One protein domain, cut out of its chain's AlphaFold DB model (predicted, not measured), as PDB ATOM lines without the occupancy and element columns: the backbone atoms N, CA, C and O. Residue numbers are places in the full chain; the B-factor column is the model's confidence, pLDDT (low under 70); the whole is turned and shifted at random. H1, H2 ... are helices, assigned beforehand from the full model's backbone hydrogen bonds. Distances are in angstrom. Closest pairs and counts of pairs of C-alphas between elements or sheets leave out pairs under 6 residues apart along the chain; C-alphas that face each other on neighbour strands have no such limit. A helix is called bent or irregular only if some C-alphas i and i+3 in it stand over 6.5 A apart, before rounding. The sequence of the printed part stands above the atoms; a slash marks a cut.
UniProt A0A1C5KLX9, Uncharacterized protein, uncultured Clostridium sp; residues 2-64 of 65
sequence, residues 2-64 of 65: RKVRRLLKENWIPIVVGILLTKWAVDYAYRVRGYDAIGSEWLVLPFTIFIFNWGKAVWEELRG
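What this domain is: This is residues 2 to 64 of the 65 residues of an uncharacterized protein of uncultured Clostridium sp (UniProt A0A1C5KLX9). The model is a long helical hairpin of H3 and H2 with two arms that stick out from it: residues 2 to 10, which form the short helix H1, and residues 54 to 64 at the other end of the printed part, mostly in H3. H2 and H3 fold back on each other through a short loop, and H1 turns off from H2 at a corner. The printed part has 63 residues with three named helices, H1, H2 and H3 along the chain, and no named strand; the class is all helix. It is loose, with a radius of gyration of the C-alphas of 14.7 A, and flat, spanning 49 by 30 by 14 A.

How they stand to each other: H3, residues 40 to 62, touches H2, residues 12 to 33; the closest C-alphas are those of Gly 18 and Leu 45, 4.1 A apart. They run opposite ways at a steep tilt of 37 degrees, only just past shallow, and form a helical hairpin. H3 has a kink of 37 degrees near residue 47. It is irregular, but only just: C-alphas 42 and 45 are 6.8 A apart. H1, residues 2 to 10, is close to H2 but not clearly touching, with the C-alphas of Leu 8 and Ile 15 closest at 7.9 A. Their lines are about perpendicular, at 77 degrees. H1 and H3 are apart. Every O i to N i+4 pair is within hydrogen-bond range in H1 and H2, and 16 of 19 are in H3.

Where its parts are: H3 is 31.5 A long from C-alpha 40 at (127.416, 11.172, 12.126) to C-alpha 62 at (153.256, 29.117, 10.579). H2 measures 31.2 A from C-alpha 12 to C-alpha 33. H1 measures 12.5 A and begins with C-alpha 2 at (148.302, 9.794, 34.054).

The domain as a whole: The C-alphas farthest apart are those of Gly 34 and Gly 64, 49.5 A. The printed part has no cut. The link from H1 to H2 is tight, and that from H2 to H3, six residues, is short. Mean pLDDT of the printed part is 90.5, and no printed residue is under 70.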
ATOM      1  N   ARG A   2     147.597   8.489  34.018       77.00
ATOM      2  CA  ARG A   2     148.302   9.794  34.054       77.00
ATOM      3  C   ARG A   2     148.349  10.522  32.695       77.00
ATOM      4  O   ARG A   2     148.048  11.708  32.644       77.00
ATOM      5  N   LYS A   3     148.631   9.798  31.599       74.50
ATOM      6  CA  LYS A   3     148.615  10.331  30.217       74.50
ATOM      7  C   LYS A   3     147.236  10.847  29.790       74.50
ATOM      8  O   LYS A   3     147.140  11.958  29.293       74.50
ATOM      9  N   VAL A   4     146.171  10.088  30.060       75.06
ATOM     10  CA  VAL A   4     144.788  10.480  29.722       75.06
ATOM     11  C   VAL A   4     144.377  11.753  30.463       75.06
ATOM     12  O   VAL A   4     143.852  12.674  29.852       75.06
ATOM     13  N   ARG A   5     144.689  11.860  31.764       78.38
ATOM     14  CA  ARG A   5     144.435  13.092  32.533       78.38
ATOM     15  C   ARG A   5     145.197  14.298  31.986       78.38
ATOM     16  O   ARG A   5     144.670  15.403  32.040       78.38
ATOM     17  N   ARG A   6     146.420  14.099  31.489       81.56
ATOM     18  CA  ARG A   6     147.211  15.166  30.870       81.56
ATOM     19  C   ARG A   6     146.586  15.622  29.550       81.56
ATOM     20  O   ARG A   6     146.350  16.809  29.402       81.56
ATOM     21  N   LEU A   7     146.207  14.684  28.681       77.44
ATOM     22  CA  LEU A   7     145.509  14.989  27.427       77.44
ATOM     23  C   LEU A   7     144.193  15.737  27.669       77.44
ATOM     24  O   LEU A   7     143.950  16.753  27.030       77.44
ATOM     25  N   LEU A   8     143.387  15.285  28.636       78.75
ATOM     26  CA  LEU A   8     142.148  15.960  29.039       78.75
ATOM     27  C   LEU A   8     142.405  17.383  29.552       78.75
ATOM     28  O   LEU A   8     141.644  18.287  29.234       78.75
ATOM     29  N   LYS A   9     143.477  17.593  30.328       82.31
ATOM     30  CA  LYS A   9     143.862  18.922  30.822       82.31
ATOM     31  C   LYS A   9     144.407  19.837  29.732       82.31
ATOM     32  O   LYS A   9     144.217  21.035  29.838       82.31
ATOM     33  N   GLU A  10     145.093  19.312  28.724       83.62
ATOM     34  CA  GLU A  10     145.628  20.116  27.617       83.62
ATOM     35  C   GLU A  10     144.536  20.452  26.584       83.62
ATOM     36  O   GLU A  10     144.572  21.517  25.979       83.62
ATOM     37  N   ASN A  11     143.524  19.588  26.438       86.00
ATOM     38  CA  ASN A  11     142.457  19.699  25.434       86.00
ATOM     39  C   ASN A  11     141.085  20.054  26.031       86.00
ATOM     40  O   ASN A  11     140.055  19.831  25.396       86.00
ATOM     41  N   TRP A  12     141.027  20.580  27.254       89.81
ATOM     42  CA  TRP A  12     139.747  20.799  27.936       89.81
ATOM     43  C   TRP A  12     138.819  21.760  27.171       89.81
ATOM     44  O   TRP A  12     137.612  21.537  27.141       89.81
ATOM     45  N   ILE A  13     139.377  22.775  26.497       90.81
ATOM     46  CA  ILE A  13     138.622  23.748  25.687       90.81
ATOM     47  C   ILE A  13     137.905  23.060  24.514       90.81
ATOM     48  O   ILE A  13     136.672  23.102  24.483       90.81
ATOM     49  N   PRO A  14     138.602  22.389  23.571       93.69
ATOM     50  CA  PRO A  14     137.924  21.730  22.459       93.69
ATOM     51  C   PRO A  14     136.995  20.596  22.900       93.69
ATOM     52  O   PRO A  14     136.017  20.321  22.210       93.69
ATOM     53  N   ILE A  15     137.239  19.972  24.056       93.38
ATOM     54  CA  ILE A  15     136.309  18.994  24.633       93.38
ATOM     55  C   ILE A  15     134.986  19.663  25.021       93.38
ATOM     56  O   ILE A  15     133.928  19.188  24.616       93.38
ATOM     57  N   VAL A  16     135.023  20.764  25.778       95.00
ATOM     58  CA  VAL A  16     133.805  21.479  26.198       95.00
ATOM     59  C   VAL A  16     133.035  21.990  24.981       95.00
ATOM     60  O   VAL A  16     131.828  21.770  24.884       95.00
ATOM     61  N   VAL A  17     133.732  22.604  24.023       95.19
ATOM     62  CA  VAL A  17     133.125  23.081  22.771       95.19
ATOM     63  C   VAL A  17     132.504  21.918  21.995       95.19
ATOM     64  O   VAL A  17     131.345  21.993  21.594       95.19
ATOM     65  N   GLY A  18     133.233  20.812  21.840       96.00
ATOM     66  CA  GLY A  18     132.753  19.637  21.121       96.00
ATOM     67  C   GLY A  18     131.525  18.997  21.767       96.00
ATOM     68  O   GLY A  18     130.637  18.549  21.048       96.00
ATOM     69  N   ILE A  19     131.417  18.997  23.100       96.31
ATOM     70  CA  ILE A  19     130.228  18.497  23.813       96.31
ATOM     71  C   ILE A  19     129.007  19.370  23.505       96.31
ATOM     72  O   ILE A  19     127.947  18.840  23.165       96.31
ATOM     73  N   LEU A  20     129.147  20.698  23.583       97.00
ATOM     74  CA  LEU A  20     128.055  21.630  23.283       97.00
ATOM     75  C   LEU A  20     127.593  21.505  21.826       97.00
ATOM     76  O   LEU A  20     126.392  21.419  21.564       97.00
ATOM     77  N   LEU A  21     128.543  21.426  20.890       96.50
ATOM     78  CA  LEU A  21     128.251  21.234  19.471       96.50
ATOM     79  C   LEU A  21     127.603  19.876  19.194       96.50
ATOM     80  O   LEU A  21     126.679  19.802  18.392       96.50
ATOM     81  N   THR A  22     128.038  18.813  19.876       96.62
ATOM     82  CA  THR A  22     127.447  17.473  19.720       96.62
ATOM     83  C   THR A  22     126.002  17.467  20.187       96.62
ATOM     84  O   THR A  22     125.139  16.970  19.473       96.62
ATOM     85  N   LYS A  23     125.711  18.078  21.344       95.88
ATOM     86  CA  LYS A  23     124.330  18.233  21.813       95.88
ATOM     87  C   LYS A  23     123.476  18.949  20.769       95.88
ATOM     88  O   LYS A  23     122.400  18.471  20.431       95.88
ATOM     89  N   TRP A  24     123.963  20.077  20.253       96.25
ATOM     90  CA  TRP A  24     123.235  20.847  19.251       96.25
ATOM     91  C   TRP A  24     123.018  20.060  17.950       96.25
ATOM     92  O   TRP A  24     121.915  20.072  17.410       96.25
ATOM     93  N   ALA A  25     124.030  19.329  17.480       95.38
ATOM     94  CA  ALA A  25     123.943  18.513  16.273       95.38
ATOM     95  C   ALA A  25     122.955  17.348  16.424       95.38
ATOM     96  O   ALA A  25     122.166  17.103  15.514       95.38
ATOM     97  N   VAL A  26     122.963  16.668  17.576       94.44
ATOM     98  CA  VAL A  26     122.003  15.602  17.897       94.44
ATOM     99  C   VAL A  26     120.582  16.166  17.947       94.44
ATOM    100  O   VAL A  26     119.707  15.659  17.249       94.44
ATOM    101  N   ASP A  27     120.366  17.261  18.686       94.69
ATOM    102  CA  ASP A  27     119.051  17.908  18.793       94.69
ATOM    103  C   ASP A  27     118.542  18.369  17.408       94.69
ATOM    104  O   ASP A  27     117.360  18.220  17.088       94.69
ATOM    105  N   TYR A  28     119.427  18.900  16.560       94.50
ATOM    106  CA  TYR A  28     119.102  19.292  15.189       94.50
ATOM    107  C   TYR A  28     118.714  18.088  14.327       94.50
ATOM    108  O   TYR A  28     117.663  18.095  13.687       94.50
ATOM    109  N   ALA A  29     119.523  17.033  14.323       93.38
ATOM    110  CA  ALA A  29     119.249  15.871  13.494       93.38
ATOM    111  C   ALA A  29     117.998  15.112  13.911       93.38
ATOM    112  O   ALA A  29     117.274  14.632  13.043       93.38
ATOM    113  N   TYR A  30     117.719  15.021  15.210       91.12
ATOM    114  CA  TYR A  30     116.522  14.337  15.697       91.12
ATOM    115  C   TYR A  30     115.273  15.100  15.263       91.12
ATOM    116  O   TYR A  30     114.309  14.491  14.805       91.12
ATOM    117  N   ARG A  31     115.319  16.440  15.281       92.38
ATOM    118  CA  ARG A  31     114.252  17.283  14.719       92.38
ATOM    119  C   ARG A  31     114.070  17.085  13.216       92.38
ATOM    120  O   ARG A  31     112.937  17.047  12.757       92.38
ATOM    121  N   VAL A  32     115.161  16.972  12.459       92.69
ATOM    122  CA  VAL A  32     115.105  16.796  10.997       92.69
ATOM    123  C   VAL A  32     114.605  15.403  10.612       92.69
ATOM    124  O   VAL A  32     113.823  15.273   9.676       92.69
ATOM    125  N   ARG A  33     115.042  14.359  11.322       90.12
ATOM    126  CA  ARG A  33     114.650  12.969  11.048       90.12
ATOM    127  C   ARG A  33     113.258  12.638  11.582       90.12
ATOM    128  O   ARG A  33     112.575  11.807  10.996       90.12
ATOM    129  N   GLY A  34     112.845  13.265  12.683       89.06
ATOM    130  CA  GLY A  34     111.604  12.943  13.389       89.06
ATOM    131  C   GLY A  34     111.671  11.649  14.210       89.06
ATOM    132  O   GLY A  34     110.632  11.164  14.651       89.06
ATOM    133  N   TYR A  35     112.864  11.078  14.402       84.31
ATOM    134  CA  TYR A  35     113.102   9.891  15.224       84.31
ATOM    135  C   TYR A  35     114.542   9.853  15.758       84.31
ATOM    136  O   TYR A  35     115.459  10.423  15.157       84.31
ATOM    137  N   ASP A  36     114.734   9.137  16.869       85.88
ATOM    138  CA  ASP A  36     116.032   8.989  17.528       85.88
ATOM    139  C   ASP A  36     116.909   7.983  16.773       85.88
ATOM    140  O   ASP A  36     116.537   6.823  16.570       85.88
ATOM    141  N   ALA A  37     118.097   8.419  16.352       87.44
ATOM    142  CA  ALA A  37     119.051   7.570  15.644       87.44
ATOM    143  C   ALA A  37     120.502   7.870  16.040       87.44
ATOM    144  O   ALA A  37     120.847   8.974  16.454       87.44
ATOM    145  N   ILE A  38     121.385   6.886  15.875       86.69
ATOM    146  CA  ILE A  38     122.831   7.102  15.963       86.69
ATOM    147  C   ILE A  38     123.340   7.359  14.545       86.69
ATOM    148  O   ILE A  38     123.247   6.490  13.679       86.69
ATOM    149  N   GLY A  39     123.847   8.563  14.300       89.31
ATOM    150  CA  GLY A  39     124.441   8.958  13.028       89.31
ATOM    151  C   GLY A  39     125.771   9.684  13.200       89.31
ATOM    152  O   GLY A  39     126.412   9.636  14.253       89.31
ATOM    153  N   SER A  40     126.189  10.375  12.139       91.06
ATOM    154  CA  SER A  40     127.416  11.172  12.126       91.06
ATOM    155  C   SER A  40     127.371  12.370  13.080       91.06
ATOM    156  O   SER A  40     128.420  12.948  13.350       91.06
ATOM    157  N   GLU A  41     126.215  12.717  13.658       93.06
ATOM    158  CA  GLU A  41     126.105  13.787  14.658       93.06
ATOM    159  C   GLU A  41     126.953  13.508  15.908       93.06
ATOM    160  O   GLU A  41     127.482  14.427  16.529       93.06
ATOM    161  N   TRP A  42     127.161  12.232  16.239       92.88
ATOM    162  CA  TRP A  42     128.007  11.810  17.357       92.88
ATOM    163  C   TRP A  42     129.507  11.953  17.077       92.88
ATOM    164  O   TRP A  42     130.321  11.906  18.000       92.88
ATOM    165  N   LEU A  43     129.892  12.172  15.816       95.12
ATOM    166  CA  LEU A  43     131.277  12.435  15.431       95.12
ATOM    167  C   LEU A  43     131.673  13.901  15.654       95.12
ATOM    168  O   LEU A  43     132.851  14.237  15.568       95.12
ATOM    169  N   VAL A  44     130.733  14.783  15.997       96.00
ATOM    170  CA  VAL A  44     131.016  16.212  16.177       96.00
ATOM    171  C   VAL A  44     132.066  16.457  17.264       96.00
ATOM    172  O   VAL A  44     132.994  17.232  17.043       96.00
ATOM    173  N   LEU A  45     132.000  15.760  18.401       93.50
ATOM    174  CA  LEU A  45     133.007  15.861  19.461       93.50
ATOM    175  C   LEU A  45     134.418  15.458  18.988       93.50
ATOM    176  O   LEU A  45     135.325  16.288  19.103       93.50
ATOM    177  N   PRO A  46     134.655  14.240  18.455       94.12
ATOM    178  CA  PRO A  46     135.991  13.865  17.999       94.12
ATOM    179  C   PRO A  46     136.501  14.759  16.861       94.12
ATOM    180  O   PRO A  46     137.680  15.109  16.874       94.12
ATOM    181  N   PHE A  47     135.640  15.208  15.938       95.31
ATOM    182  CA  PHE A  47     136.049  16.150  14.889       95.31
ATOM    183  C   PHE A  47     136.393  17.534  15.436       95.31
ATOM    184  O   PHE A  47     137.365  18.132  14.986       95.31
ATOM    185  N   THR A  48     135.663  18.032  16.434       95.25
ATOM    186  CA  THR A  48     135.977  19.319  17.072       95.25
ATOM    187  C   THR A  48     137.364  19.279  17.707       95.25
ATOM    188  O   THR A  48     138.170  20.184  17.500       95.25
ATOM    189  N   ILE A  49     137.680  18.200  18.429       93.25
ATOM    190  CA  ILE A  49     139.006  18.002  19.028       93.25
ATOM    191  C   ILE A  49     140.082  17.883  17.945       93.25
ATOM    192  O   ILE A  49     141.141  18.498  18.064       93.25
ATOM    193  N   PHE A  50     139.811  17.120  16.884       93.50
ATOM    194  CA  PHE A  50     140.734  16.956  15.765       93.50
ATOM    195  C   PHE A  50     141.051  18.288  15.076       93.50
ATOM    196  O   PHE A  50     142.220  18.638  14.959       93.50
ATOM    197  N   ILE A  51     140.029  19.051  14.677       94.69
ATOM    198  CA  ILE A  51     140.183  20.338  13.983       94.69
ATOM    199  C   ILE A  51     140.949  21.329  14.856       94.69
ATOM    200  O   ILE A  51     141.820  22.034  14.358       94.69
ATOM    201  N   PHE A  52     140.666  21.364  16.159       93.38
ATOM    202  CA  PHE A  52     141.350  22.271  17.075       93.38
ATOM    203  C   PHE A  52     142.839  21.936  17.207       93.38
ATOM    204  O   PHE A  52     143.686  22.824  17.153       93.38
ATOM    205  N   ASN A  53     143.170  20.648  17.329       91.50
ATOM    206  CA  ASN A  53     144.559  20.200  17.399       91.50
ATOM    207  C   ASN A  53     145.299  20.377  16.077       91.50
ATOM    208  O   ASN A  53     146.457  20.781  16.084       91.50
ATOM    209  N   TRP A  54     144.629  20.123  14.955       93.81
ATOM    210  CA  TRP A  54     145.184  20.374  13.632       93.81
ATOM    211  C   TRP A  54     145.448  21.867  13.419       93.81
ATOM    212  O   TRP A  54     146.553  22.240  13.046       93.81
ATOM    213  N   GLY A  55     144.486  22.730  13.749       93.44
ATOM    214  CA  GLY A  55     144.647  24.181  13.657       93.44
ATOM    215  C   GLY A  55     145.765  24.706  14.557       93.44
ATOM    216  O   GLY A  55     146.530  25.568  14.137       93.44
ATOM    217  N   LYS A  56     145.912  24.149  15.764       90.69
ATOM    218  CA  LYS A  56     147.041  24.456  16.647       90.69
ATOM    219  C   LYS A  56     148.378  24.051  16.014       90.69
ATOM    220  O   LYS A  56     149.295  24.862  16.018       90.69
ATOM    221  N   ALA A  57     148.477  22.846  15.451       91.12
ATOM    222  CA  ALA A  57     149.700  22.372  14.801       91.12
ATOM    223  C   ALA A  57     150.080  23.236  13.585       91.12
ATOM    224  O   ALA A  57     151.229  23.641  13.454       91.12
ATOM    225  N   VAL A  58     149.102  23.587  12.744       94.62
ATOM    226  CA  VAL A  58     149.303  24.499  11.605       94.62
ATOM    227  C   VAL A  58     149.732  25.890  12.084       94.62
ATOM    228  O   VAL A  58     150.591  26.518  11.477       94.62
ATOM    229  N   TRP A  59     149.152  26.390  13.177       92.31
ATOM    230  CA  TRP A  59     149.533  27.680  13.749       92.31
ATOM    231  C   TRP A  59     150.973  27.690  14.276       92.31
ATOM    232  O   TRP A  59     151.679  28.674  14.077       92.31
ATOM    233  N   GLU A  60     151.401  26.613  14.934       92.25
ATOM    234  CA  GLU A  60     152.782  26.431  15.398       92.25
ATOM    235  C   GLU A  60     153.757  26.414  14.207       92.25
ATOM    236  O   GLU A  60     154.715  27.183  14.201       92.25
ATOM    237  N   GLU A  61     153.440  25.667  13.145       92.38
ATOM    238  CA  GLU A  61     154.234  25.623  11.907       92.38
ATOM    239  C   GLU A  61     154.354  27.003  11.231       92.38
ATOM    240  O   GLU A  61     155.442  27.423  10.836       92.38
ATOM    241  N   LEU A  62     153.256  27.763  11.148       92.50
ATOM    242  CA  LEU A  62     153.256  29.117  10.579       92.50
ATOM    243  C   LEU A  62     154.032  30.132  11.425       92.50
ATOM    244  O   LEU A  62     154.480  31.154  10.900       92.50
ATOM    245  N   ARG A  63     154.179  29.884  12.730       89.88
ATOM    246  CA  ARG A  63     154.933  30.759  13.633       89.88
ATOM    247  C   ARG A  63     156.450  30.600  13.484       89.88
ATOM    248  O   ARG A  63     157.182  31.436  14.009       89.88
ATOM    249  N   GLY A  64     156.906  29.596  12.730       76.00
ATOM    250  CA  GLY A  64     158.323  29.333  12.487       76.00
ATOM    251  C   GLY A  64     159.064  28.763  13.700       76.00
ATOM    252  O   GLY A  64     160.277  28.956  13.790       76.00
TER     253      GLY A  64